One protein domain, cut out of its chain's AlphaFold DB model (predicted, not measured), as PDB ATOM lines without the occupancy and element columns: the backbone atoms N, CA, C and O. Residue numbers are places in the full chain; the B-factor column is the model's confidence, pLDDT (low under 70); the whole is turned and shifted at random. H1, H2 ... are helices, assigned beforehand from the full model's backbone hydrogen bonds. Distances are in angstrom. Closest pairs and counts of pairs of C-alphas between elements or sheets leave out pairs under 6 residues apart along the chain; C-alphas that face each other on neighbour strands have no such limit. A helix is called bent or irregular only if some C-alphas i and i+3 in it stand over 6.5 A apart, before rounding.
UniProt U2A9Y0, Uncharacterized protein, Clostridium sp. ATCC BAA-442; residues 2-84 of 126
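What this domain is: This is residues 2 to 84 of the 126 residues of an uncharacterized protein of Clostridium sp. ATCC BAA-442 (UniProt U2A9Y0). This is an open, strung-out set of four helices with no contact between any two of them: H1 sticks out as an arm at one end of the long axis, and the chain then runs as a long unnamed link, residues 15 to 32, to the far end. There it turns, H2 folds back along the long axis, and a further link leads across to the short helices H3 and H4. The printed part has 83 residues with four named helices, in the order H1, H2, H3, H4, and no named strand; the class is all helix, with 43 residues in the helices. The whole is only just loose, close to extended, with a radius of gyration of the C-alphas of 17.7 A and spans of 61 by 30 by 20 A, and the arm with H1 makes much of the length.

How they stand to each other: H1, residues 2 to 14, touches no helix, and residues 2 to 17, of which 2 to 14 belong to H1, stand free. H2, residues 33 to 50, is apart from H1. Residues 45 to 51, of which 45 to 50 belong to H2, also stand free. H3, residues 61 to 68, is apart from H1 and from H2. H4, residues 77 to 80, is apart from H1 and from H2, and only just apart from H3, with their closest C-alphas 8.3 A apart. In H1, H2 and H3 every O i to N i+4 pair is within hydrogen-bond range; H4 is too short for such a pair, and its one O i to N i+3 pair is within range.

Where its parts are: H1 runs from Leu 2, with its C-alpha at (59.886, 64.860, -25.817), to Lys 14 and is 18.5 A long from first to last C-alpha. H2, the longest helix with 18 residues, runs from Pro 33, C-alpha at (24.337, 18.496, -36.277), to Ala 50 over 25.6 A. H3 runs from Gln 61 to Ala 68 over 10.2 A. H4, four residues, runs from Gly 77 to Phe 80, whose C-alpha is at (49.217, 31.639, -34.984). No helix is bent or irregular.

The domain as a whole: The two C-alphas farthest apart are those of Leu 2 and Thr 32, at 61.5 A. Without the stretches that stand free, the remaining 60 residues span 37 by 27 by 20 A. The printed part has no cut. The link from H1 to H2, 18 residues, is long; those from H2 to H3, 10 residues, and from H3 to H4, 8 residues, are short. The mean pLDDT of the printed part is 71.4, and 43 residues are under 70, among them residues 2 to 25, 66 to 74 and 77 to 84.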
ATOM      1  N   LEU A   2      61.245  65.037 -26.381       55.69
ATOM      2  CA  LEU A   2      59.886  64.860 -25.817       55.69
ATOM      3  C   LEU A   2      58.814  64.595 -26.897       55.69
ATOM      4  O   LEU A   2      57.902  63.796 -26.693       55.69
ATOM      5  N   GLN A   3      58.951  65.240 -28.060       63.44
ATOM      6  CA  GLN A   3      58.074  65.045 -29.222       63.44
ATOM      7  C   GLN A   3      58.209  63.639 -29.826       63.44
ATOM      8  O   GLN A   3      57.215  63.062 -30.249       63.44
ATOM      9  N   ASP A   4      59.407  63.056 -29.803       62.94
ATOM     10  CA  ASP A   4      59.687  61.717 -30.333       62.94
ATOM     11  C   ASP A   4      59.055  60.634 -29.454       62.94
ATOM     12  O   ASP A   4      58.421  59.714 -29.961       62.94
ATOM     13  N   VAL A   5      59.119  60.794 -28.126       63.16
ATOM     14  CA  VAL A   5      58.387  59.936 -27.179       63.16
ATOM     15  C   VAL A   5      56.875  60.039 -27.413       63.16
ATOM     16  O   VAL A   5      56.190  59.018 -27.451       63.16
ATOM     17  N   ALA A   6      56.343  61.244 -27.652       68.06
ATOM     18  CA  ALA A   6      54.934  61.422 -28.002       68.06
ATOM     19  C   ALA A   6      54.571  60.762 -29.349       68.06
ATOM     20  O   ALA A   6      53.514  60.137 -29.451       68.06
ATOM     21  N   ALA A   7      55.447  60.832 -30.356       69.62
ATOM     22  CA  ALA A   7      55.264  60.177 -31.652       69.62
ATOM     23  C   ALA A   7      55.301  58.642 -31.542       69.62
ATOM     24  O   ALA A   7      54.453  57.969 -32.127       69.62
ATOM     25  N   ILE A   8      56.211  58.084 -30.735       65.12
ATOM     26  CA  ILE A   8      56.292  56.644 -30.444       65.12
ATOM     27  C   ILE A   8      55.027  56.172 -29.714       65.12
ATOM     28  O   ILE A   8      54.425  55.177 -30.116       65.12
ATOM     29  N   ILE A   9      54.557  56.910 -28.701       62.12
ATOM     30  CA  ILE A   9      53.308  56.596 -27.982       62.12
ATOM     31  C   ILE A   9      52.087  56.696 -28.914       62.12
ATOM     32  O   ILE A   9      51.184  55.862 -28.834       62.12
ATOM     33  N   ALA A  10      52.049  57.674 -29.824       62.56
ATOM     34  CA  ALA A  10      50.989  57.792 -30.825       62.56
ATOM     35  C   ALA A  10      51.024  56.635 -31.843       62.56
ATOM     36  O   ALA A  10      49.974  56.084 -32.174       62.56
ATOM     37  N   GLY A  11      52.217  56.220 -32.284       59.56
ATOM     38  CA  GLY A  11      52.426  55.056 -33.147       59.56
ATOM     39  C   GLY A  11      51.976  53.753 -32.486       59.56
ATOM     40  O   GLY A  11      51.161  53.033 -33.053       59.56
ATOM     41  N   ALA A  12      52.404  53.497 -31.247       55.47
ATOM     42  CA  ALA A  12      51.983  52.337 -30.457       55.47
ATOM     43  C   ALA A  12      50.466  52.319 -30.173       55.47
ATOM     44  O   ALA A  12      49.844  51.261 -30.171       55.47
ATOM     45  N   ARG A  13      49.827  53.486 -29.994       52.28
ATOM     46  CA  ARG A  13      48.358  53.579 -29.880       52.28
ATOM     47  C   ARG A  13      47.621  53.324 -31.199       52.28
ATOM     48  O   ARG A  13      46.456  52.929 -31.156       52.28
ATOM     49  N   LYS A  14      48.265  53.563 -32.345       52.22
ATOM     50  CA  LYS A  14      47.719  53.290 -33.683       52.22
ATOM     51  C   LYS A  14      47.894  51.815 -34.063       52.22
ATOM     52  O   LYS A  14      46.953  51.200 -34.556       52.22
ATOM     53  N   ASN A  15      49.049  51.235 -33.745       51.09
ATOM     54  CA  ASN A  15      49.366  49.822 -33.943       51.09
ATOM     55  C   ASN A  15      48.924  48.990 -32.727       51.09
ATOM     56  O   ASN A  15      49.747  48.461 -31.985       51.09
ATOM     57  N   ARG A  16      47.606  48.867 -32.526       51.81
ATOM     58  CA  ARG A  16      46.996  47.984 -31.514       51.81
ATOM     59  C   ARG A  16      47.085  46.494 -31.901       51.81
ATOM     60  O   ARG A  16      46.066  45.809 -31.940       51.81
ATOM     61  N   GLU A  17      48.285  45.973 -32.144       48.78
ATOM     62  CA  GLU A  17      48.495  44.541 -31.896       48.78
ATOM     63  C   GLU A  17      48.508  44.336 -30.367       48.78
ATOM     64  O   GLU A  17      49.208  45.070 -29.660       48.78
ATOM     65  N   PRO A  18      47.696  43.419 -29.811       52.59
ATOM     66  CA  PRO A  18      47.723  43.143 -28.381       52.59
ATOM     67  C   PRO A  18      49.073  42.519 -28.008       52.59
ATOM     68  O   PRO A  18      49.492  41.536 -28.612       52.59
ATOM     69  N   LEU A  19      49.732  43.077 -26.987       50.38
ATOM     70  CA  LEU A  19      51.085  42.694 -26.541       50.38
ATOM     71  C   LEU A  19      51.241  41.205 -26.176       50.38
ATOM     72  O   LEU A  19      52.361  40.710 -26.109       50.38
ATOM     73  N   ILE A  20      50.132  40.504 -25.934       51.47
ATOM     74  CA  ILE A  20      50.076  39.061 -25.717       51.47
ATOM     75  C   ILE A  20      48.978  38.512 -26.633       51.47
ATOM     76  O   ILE A  20      47.805  38.857 -26.474       51.47
ATOM     77  N   HIS A  21      49.356  37.655 -27.581       50.31
ATOM     78  CA  HIS A  21      48.437  36.951 -28.477       50.31
ATOM     79  C   HIS A  21      48.435  35.458 -28.130       50.31
ATOM     80  O   HIS A  21      49.311  34.712 -28.569       50.31
ATOM     81  N   CYS A  22      47.450  35.019 -27.345       52.91
ATOM     82  CA  CYS A  22      47.259  33.606 -27.022       52.91
ATOM     83  C   CYS A  22      46.317  32.959 -28.049       52.91
ATOM     84  O   CYS A  22      45.146  33.328 -28.137       52.91
ATOM     85  N   ALA A  23      46.825  31.999 -28.825       61.41
ATOM     86  CA  ALA A  23      46.006  31.190 -29.723       61.41
ATOM     87  C   ALA A  23      45.352  30.047 -28.926       61.41
ATOM     88  O   ALA A  23      46.015  29.073 -28.576       61.41
ATOM     89  N   VAL A  24      44.055  30.177 -28.628       62.94
ATOM     90  CA  VAL A  24      43.276  29.169 -27.890       62.94
ATOM     91  C   VAL A  24      42.397  28.384 -28.859       62.94
ATOM     92  O   VAL A  24      41.612  28.966 -29.606       62.94
ATOM     93  N   PHE A  25      42.499  27.057 -28.824       67.81
ATOM     94  CA  PHE A  25      41.658  26.165 -29.618       67.81
ATOM     95  C   PHE A  25      40.441  25.716 -28.806       67.81
ATOM     96  O   PHE A  25      40.586  25.147 -27.727       67.81
ATOM     97  N   LEU A  26      39.244  25.965 -29.338       71.06
ATOM     98  CA  LEU A  26      37.978  25.518 -28.760       71.06
ATOM     99  C   LEU A  26      37.421  24.369 -29.607       71.06
ATOM    100  O   LEU A  26      37.018  24.575 -30.752       71.06
ATOM    101  N   GLU A  27      37.403  23.160 -29.049       75.06
ATOM    102  CA  GLU A  27      36.727  22.013 -29.656       75.06
ATOM    103  C   GLU A  27      35.258  21.989 -29.219       75.06
ATOM    104  O   GLU A  27      34.954  22.033 -28.027       75.06
ATOM    105  N   LEU A  28      34.340  21.928 -30.187       80.56
ATOM    106  CA  LEU A  28      32.900  21.850 -29.947       80.56
ATOM    107  C   LEU A  28      32.390  20.485 -30.411       80.56
ATOM    108  O   LEU A  28      32.492  20.151 -31.593       80.56
ATOM    109  N   ALA A  29      31.824  19.714 -29.486       80.81
ATOM    110  CA  ALA A  29      31.294  18.379 -29.734       80.81
ATOM    111  C   ALA A  29      29.833  18.284 -29.278       80.81
ATOM    112  O   ALA A  29      29.478  18.739 -28.192       80.81
ATOM    113  N   ALA A  30      28.992  17.665 -30.105       90.38
ATOM    114  CA  ALA A  30      27.580  17.419 -29.828       90.38
ATOM    115  C   ALA A  30      27.127  16.106 -30.490       90.38
ATOM    116  O   ALA A  30      27.859  15.538 -31.304       90.38
ATOM    117  N   LYS A  31      25.937  15.600 -30.144       88.94
ATOM    118  CA  LYS A  31      25.436  14.301 -30.630       88.94
ATOM    119  C   LYS A  31      24.705  14.422 -31.965       88.94
ATOM    120  O   LYS A  31      24.652  13.448 -32.713       88.94
ATOM    121  N   THR A  32      24.157  15.598 -32.271       93.62
ATOM    122  CA  THR A  32      23.479  15.893 -33.544       93.62
ATOM    123  C   THR A  32      24.056  17.142 -34.227       93.62
ATOM    124  O   THR A  32      24.609  18.016 -33.552       93.62
ATOM    125  N   PRO A  33      23.934  17.277 -35.566       88.19
ATOM    126  CA  PRO A  33      24.337  18.496 -36.277       88.19
ATOM    127  C   PRO A  33      23.589  19.745 -35.792       88.19
ATOM    128  O   PRO A  33      24.138  20.844 -35.794       88.19
ATOM    129  N   GLU A  34      22.338  19.582 -35.371       93.06
ATOM    130  CA  GLU A  34      21.467  20.643 -34.871       93.06
ATOM    131  C   GLU A  34      21.924  21.143 -33.491       93.06
ATOM    132  O   GLU A  34      22.089  22.351 -33.319       93.06
ATOM    133  N   GLU A  35      22.243  20.239 -32.555       91.31
ATOM    134  CA  GLU A  35      22.917  20.595 -31.295       91.31
ATOM    135  C   GLU A  35      24.265  21.291 -31.548       91.31
ATOM    136  O   GLU A  35      24.575  22.284 -30.895       91.31
ATOM    137  N   LEU A  36      25.056  20.815 -32.520       90.25
ATOM    138  CA  LEU A  36      26.362  21.405 -32.834       90.25
ATOM    139  C   LEU A  36      26.242  22.841 -33.369       90.25
ATOM    140  O   LEU A  36      27.087  23.681 -33.059       90.25
ATOM    141  N   ARG A  37      25.193  23.147 -34.150       89.25
ATOM    142  CA  ARG A  37      24.907  24.529 -34.575       89.25
ATOM    143  C   ARG A  37      24.538  25.407 -33.381       89.25
ATOM    144  O   ARG A  37      25.113  26.481 -33.260       89.25
ATOM    145  N   LEU A  38      23.653  24.937 -32.498       94.44
ATOM    146  CA  LEU A  38      23.254  25.675 -31.293       94.44
ATOM    147  C   LEU A  38      24.461  25.977 -30.388       94.44
ATOM    148  O   LEU A  38      24.679  27.135 -30.044       94.44
ATOM    149  N   LEU A  39      25.293  24.972 -30.098       91.06
ATOM    150  CA  LEU A  39      26.509  25.116 -29.286       91.06
ATOM    151  C   LEU A  39      27.512  26.107 -29.903       91.06
ATOM    152  O   LEU A  39      28.096  26.932 -29.201       91.06
ATOM    153  N   ARG A  40      27.705  26.059 -31.228       88.81
ATOM    154  CA  ARG A  40      28.542  27.025 -31.959       88.81
ATOM    155  C   ARG A  40      28.002  28.450 -31.835       88.81
ATOM    156  O   ARG A  40      28.787  29.378 -31.655       88.81
ATOM    157  N   ASP A  41      26.692  28.626 -31.960       90.50
ATOM    158  CA  ASP A  41      26.059  29.946 -31.961       90.50
ATOM    159  C   ASP A  41      26.015  30.557 -30.543       90.50
ATOM    160  O   ASP A  41      26.235  31.758 -30.387       90.50
ATOM    161  N   GLU A  42      25.867  29.728 -29.505       92.69
ATOM    162  CA  GLU A  42      26.037  30.100 -28.092       92.69
ATOM    163  C   GLU A  42      27.479  30.547 -27.783       92.69
ATOM    164  O   GLU A  42      27.699  31.660 -27.297       92.69
ATOM    165  N   VAL A  43      28.482  29.737 -28.144       89.00
ATOM    166  CA  VAL A  43      29.902  30.080 -27.941       89.00
ATOM    167  C   VAL A  43      30.295  31.327 -28.743       89.00
ATOM    168  O   VAL A  43      31.012  32.188 -28.233       89.00
ATOM    169  N   GLY A  44      29.777  31.489 -29.965       87.06
ATOM    170  CA  GLY A  44      29.956  32.704 -30.764       87.06
ATOM    171  C   GLY A  44      29.373  33.958 -30.099       87.06
ATOM    172  O   GLY A  44      29.987  35.028 -30.156       87.06
ATOM    173  N   ALA A  45      28.227  33.838 -29.420       88.62
ATOM    174  CA  ALA A  45      27.621  34.936 -28.670       88.62
ATOM    175  C   ALA A  45      28.443  35.325 -27.425       88.62
ATOM    176  O   ALA A  45      28.627  36.518 -27.172       88.62
ATOM    177  N   GLU A  46      28.985  34.356 -26.681       89.38
ATOM    178  CA  GLU A  46      29.852  34.632 -25.523       89.38
ATOM    179  C   GLU A  46      31.208  35.228 -25.931       89.38
ATOM    180  O   GLU A  46      31.639  36.221 -25.343       89.38
ATOM    181  N   LEU A  47      31.841  34.718 -26.995       85.25
ATOM    182  CA  LEU A  47      33.053  35.318 -27.574       85.25
ATOM    183  C   LEU A  47      32.804  36.776 -27.995       85.25
ATOM    184  O   LEU A  47      33.561  37.677 -27.622       85.25
ATOM    185  N   THR A  48      31.681  37.033 -28.676       85.19
ATOM    186  CA  THR A  48      31.267  38.388 -29.073       85.19
ATOM    187  C   THR A  48      31.041  39.293 -27.855       85.19
ATOM    188  O   THR A  48      31.494  40.440 -27.848       85.19
ATOM    189  N   ARG A  49      30.406  38.789 -26.784       85.88
ATOM    190  CA  ARG A  49      30.209  39.524 -25.518       85.88
ATOM    191  C   ARG A  49      31.542  39.859 -24.839       85.88
ATOM    192  O   ARG A  49      31.718  40.981 -24.362       85.88
ATOM    193  N   ALA A  50      32.486  38.919 -24.846       82.19
ATOM    194  CA  ALA A  50      33.846  39.094 -24.338       82.19
ATOM    195  C   ALA A  50      34.729  39.998 -25.227       82.19
ATOM    196  O   ALA A  50      35.832  40.358 -24.818       82.19
ATOM    197  N   LYS A  51      34.240  40.405 -26.412       80.38
ATOM    198  CA  LYS A  51      34.982  41.149 -27.451       80.38
ATOM    199  C   LYS A  51      36.188  40.372 -27.994       80.38
ATOM    200  O   LYS A  51      37.186  40.969 -28.400       80.38
ATOM    201  N   LEU A  52      36.079  39.046 -28.002       75.44
ATOM    202  CA  LEU A  52      37.050  38.124 -28.575       75.44
ATOM    203  C   LEU A  52      36.622  37.768 -30.002       75.44
ATOM    204  O   LEU A  52      35.532  37.242 -30.218       75.44
ATOM    205  N   SER A  53      37.496  38.031 -30.971       69.69
ATOM    206  CA  SER A  53      37.371  37.476 -32.321       69.69
ATOM    207  C   SER A  53      37.974  36.073 -32.347       69.69
ATOM    208  O   SER A  53      39.052  35.867 -31.795       69.69
ATOM    209  N   ALA A  54      37.313  35.128 -33.015       72.75
ATOM    210  CA  ALA A  54      37.835  33.786 -33.251       72.75
ATOM    211  C   ALA A  54      37.723  33.438 -34.740       72.75
ATOM    212  O   ALA A  54      36.637  33.518 -35.316       72.75
ATOM    213  N   ASP A  55      38.840  33.047 -35.355       72.31
ATOM    214  CA  ASP A  55      38.879  32.667 -36.766       72.31
ATOM    215  C   ASP A  55      38.404  31.211 -36.952       72.31
ATOM    216  O   ASP A  55      38.963  30.293 -36.344       72.31
ATOM    217  N   PRO A  56      37.388  30.946 -37.797       70.25
ATOM    218  CA  PRO A  56      36.882  29.595 -38.005       70.25
ATOM    219  C   PRO A  56      37.852  28.770 -38.866       70.25
ATOM    220  O   PRO A  56      37.888  28.900 -40.089       70.25
ATOM    221  N   LEU A  57      38.608  27.869 -38.228       70.38
ATOM    222  CA  LEU A  57      39.586  26.963 -38.857       70.38
ATOM    223  C   LEU A  57      38.930  25.803 -39.638       70.38
ATOM    224  O   LEU A  57      39.154  24.616 -39.381       70.38
ATOM    225  N   LEU A  58      38.100  26.159 -40.619       69.81
ATOM    226  CA  LEU A  58      37.460  25.229 -41.544       69.81
ATOM    227  C   LEU A  58      38.509  24.428 -42.330       69.81
ATOM    228  O   LEU A  58      39.539  24.958 -42.741       69.81
ATOM    229  N   LEU A  59      38.224  23.141 -42.542       75.81
ATOM    230  CA  LEU A  59      39.092  22.151 -43.202       75.81
ATOM    231  C   LEU A  59      40.425  21.856 -42.483       75.81
ATOM    232  O   LEU A  59      41.209  21.051 -42.982       75.81
ATOM    233  N   ARG A  60      40.673  22.453 -41.309       73.44
ATOM    234  CA  ARG A  60      41.895  22.266 -40.501       73.44
ATOM    235  C   ARG A  60      41.608  21.751 -39.092       73.44
ATOM    236  O   ARG A  60      42.415  21.903 -38.175       73.44
ATOM    237  N   GLN A  61      40.453  21.106 -38.917       75.00
ATOM    238  CA  GLN A  61      40.016  20.545 -37.638       75.00
ATOM    239  C   GLN A  61      40.994  19.487 -37.104       75.00
ATOM    240  O   GLN A  61      41.155  19.364 -35.894       75.00
ATOM    241  N   ARG A  62      41.703  18.767 -37.987       74.19
ATOM    242  CA  ARG A  62      42.747  17.808 -37.593       74.19
ATOM    243  C   ARG A  62      43.945  18.506 -36.950       74.19
ATOM    244  O   ARG A  62      44.422  18.048 -35.916       74.19
ATOM    245  N   GLU A  63      44.446  19.590 -37.539       73.12
ATOM    246  CA  GLU A  63      45.539  20.370 -36.950       73.12
ATOM    247  C   GLU A  63      45.100  21.112 -35.686       73.12
ATOM    248  O   GLU A  63      45.882  21.176 -34.742       73.12
ATOM    249  N   GLY A  64      43.855  21.598 -35.632       71.88
ATOM    250  CA  GLY A  64      43.257  22.165 -34.420       71.88
ATOM    251  C   GLY A  64      43.225  21.155 -33.271       71.88
ATOM    252  O   GLY A  64      43.822  21.404 -32.228       71.88
ATOM    253  N   PHE A  65      42.637  19.973 -33.491       70.69
ATOM    254  CA  PHE A  65      42.602  18.874 -32.515       70.69
ATOM    255  C   PHE A  65      44.005  18.466 -32.045       70.69
ATOM    256  O   PHE A  65      44.261  18.355 -30.848       70.69
ATOM    257  N   LEU A  66      44.953  18.299 -32.976       69.81
ATOM    258  CA  LEU A  66      46.340  17.966 -32.635       69.81
ATOM    259  C   LEU A  66      47.051  19.070 -31.838       69.81
ATOM    260  O   LEU A  66      47.959  18.740 -31.082       69.81
ATOM    261  N   SER A  67      46.646  20.335 -31.985       67.69
ATOM    262  CA  SER A  67      47.222  21.478 -31.258       67.69
ATOM    263  C   SER A  67      46.533  21.749 -29.913       67.69
ATOM    264  O   SER A  67      47.139  22.369 -29.046       67.69
ATOM    265  N   ALA A  68      45.294  21.281 -29.732       64.81
ATOM    266  CA  ALA A  68      44.532  21.367 -28.483       64.81
ATOM    267  C   ALA A  68      44.810  20.194 -27.519       64.81
ATOM    268  O   ALA A  68      44.646  20.324 -26.307       64.81
ATOM    269  N   ASN A  69      45.203  19.035 -28.051       64.50
ATOM    270  CA  ASN A  69      45.418  17.816 -27.275       64.50
ATOM    271  C   ASN A  69      46.680  17.920 -26.378       64.50
ATOM    272  O   ASN A  69      47.760  18.184 -26.911       64.50
ATOM    273  N   PRO A  70      46.604  17.633 -25.059       58.06
ATOM    274  CA  PRO A  70      47.762  17.664 -24.149       58.06
ATOM    275  C   PRO A  70      48.915  16.707 -24.501       58.06
ATOM    276  O   PRO A  70      50.042  16.925 -24.068       58.06
ATOM    277  N   VAL A  71      48.649  15.653 -25.280       64.94
ATOM    278  CA  VAL A  71      49.645  14.691 -25.809       64.94
ATOM    279  C   VAL A  71      49.864  14.905 -27.322       64.94
ATOM    280  O   VAL A  71      50.374  14.045 -28.038       64.94
ATOM    281  N   GLY A  72      49.408  16.046 -27.841       62.44
ATOM    282  CA  GLY A  72      49.487  16.434 -29.241       62.44
ATOM    283  C   GLY A  72      50.778  17.169 -29.603       62.44
ATOM    284  O   GLY A  72      51.839  16.974 -29.014       62.44
ATOM    285  N   ARG A  73      50.690  18.024 -30.623       67.31
ATOM    286  CA  ARG A  73      51.757  18.941 -31.047       67.31
ATOM    287  C   ARG A  73      51.123  20.180 -31.666       67.31
ATOM    288  O   ARG A  73      50.181  20.035 -32.443       67.31
ATOM    289  N   ASN A  74      51.672  21.369 -31.417       69.88
ATOM    290  CA  ASN A  74      51.152  22.583 -32.046       69.88
ATOM    291  C   ASN A  74      51.434  22.587 -33.563       69.88
ATOM    292  O   ASN A  74      52.477  23.037 -34.034       69.88
ATOM    293  N   ALA A  75      50.487  22.065 -34.341       72.12
ATOM    294  CA  ALA A  75      50.527  21.999 -35.800       72.12
ATOM    295  C   ALA A  75      50.187  23.349 -36.464       72.12
ATOM    296  O   ALA A  75      50.232  23.466 -37.690       72.12
ATOM    297  N   LEU A  76      49.838  24.351 -35.655       71.56
ATOM    298  CA  LEU A  76      49.404  25.684 -36.061       71.56
ATOM    299  C   LEU A  76      50.346  26.792 -35.546       71.56
ATOM    300  O   LEU A  76      50.177  27.957 -35.906       71.56
ATOM    301  N   GLY A  77      51.383  26.431 -34.782       69.50
ATOM    302  CA  GLY A  77      52.309  27.363 -34.135       69.50
ATOM    303  C   GLY A  77      52.925  28.376 -35.095       69.50
ATOM    304  O   GLY A  77      52.678  29.571 -34.978       69.50
ATOM    305  N   ALA A  78      53.567  27.896 -36.163       68.69
ATOM    306  CA  ALA A  78      54.201  28.723 -37.201       68.69
ATOM    307  C   ALA A  78      53.257  29.661 -38.000       68.69
ATOM    308  O   ALA A  78      53.702  30.308 -38.947       68.69
ATOM    309  N   GLN A  79      51.962  29.711 -37.671       67.19
ATOM    310  CA  GLN A  79      50.963  30.595 -38.281       67.19
ATOM    311  C   GLN A  79      50.223  31.467 -37.249       67.19
ATOM    312  O   GLN A  79      49.831  32.584 -37.586       67.19
ATOM    313  N   PHE A  80      50.044  30.986 -36.012       65.56
ATOM    314  CA  PHE A  80      49.217  31.639 -34.984       65.56
ATOM    315  C   PHE A  80      49.970  31.983 -33.678       65.56
ATOM    316  O   PHE A  80      49.493  32.816 -32.906       65.56
ATOM    317  N   GLU A  81      51.169  31.436 -33.442       66.56
ATOM    318  CA  GLU A  81      52.099  31.921 -32.410       66.56
ATOM    319  C   GLU A  81      52.848  33.145 -32.959       66.56
ATOM    320  O   GLU A  81      53.839  33.029 -33.678       66.56
ATOM    321  N   ARG A  82      52.333  34.344 -32.660       59.88
ATOM    322  CA  ARG A  82      52.871  35.620 -33.177       59.88
ATOM    323  C   ARG A  82      53.883  36.307 -32.251       59.88
ATOM    324  O   ARG A  82      54.530  37.254 -32.686       59.88
ATOM    325  N   VAL A  83      53.976  35.886 -30.984       59.78
ATOM    326  CA  VAL A  83      54.784  36.556 -29.944       59.78
ATOM    327  C   VAL A  83      55.474  35.538 -29.032       59.78
ATOM    328  O   VAL A  83      56.690  35.403 -29.088       59.78
ATOM    329  N   LEU A  84      54.695  34.812 -28.224       60.75
ATOM    330  CA  LEU A  84      55.160  33.780 -27.297       60.75
ATOM    331  C   LEU A  84      54.527  32.439 -27.707       60.75
ATOM    332  O   LEU A  84      53.313  32.418 -27.945       60.75
TER     333      LEU A  84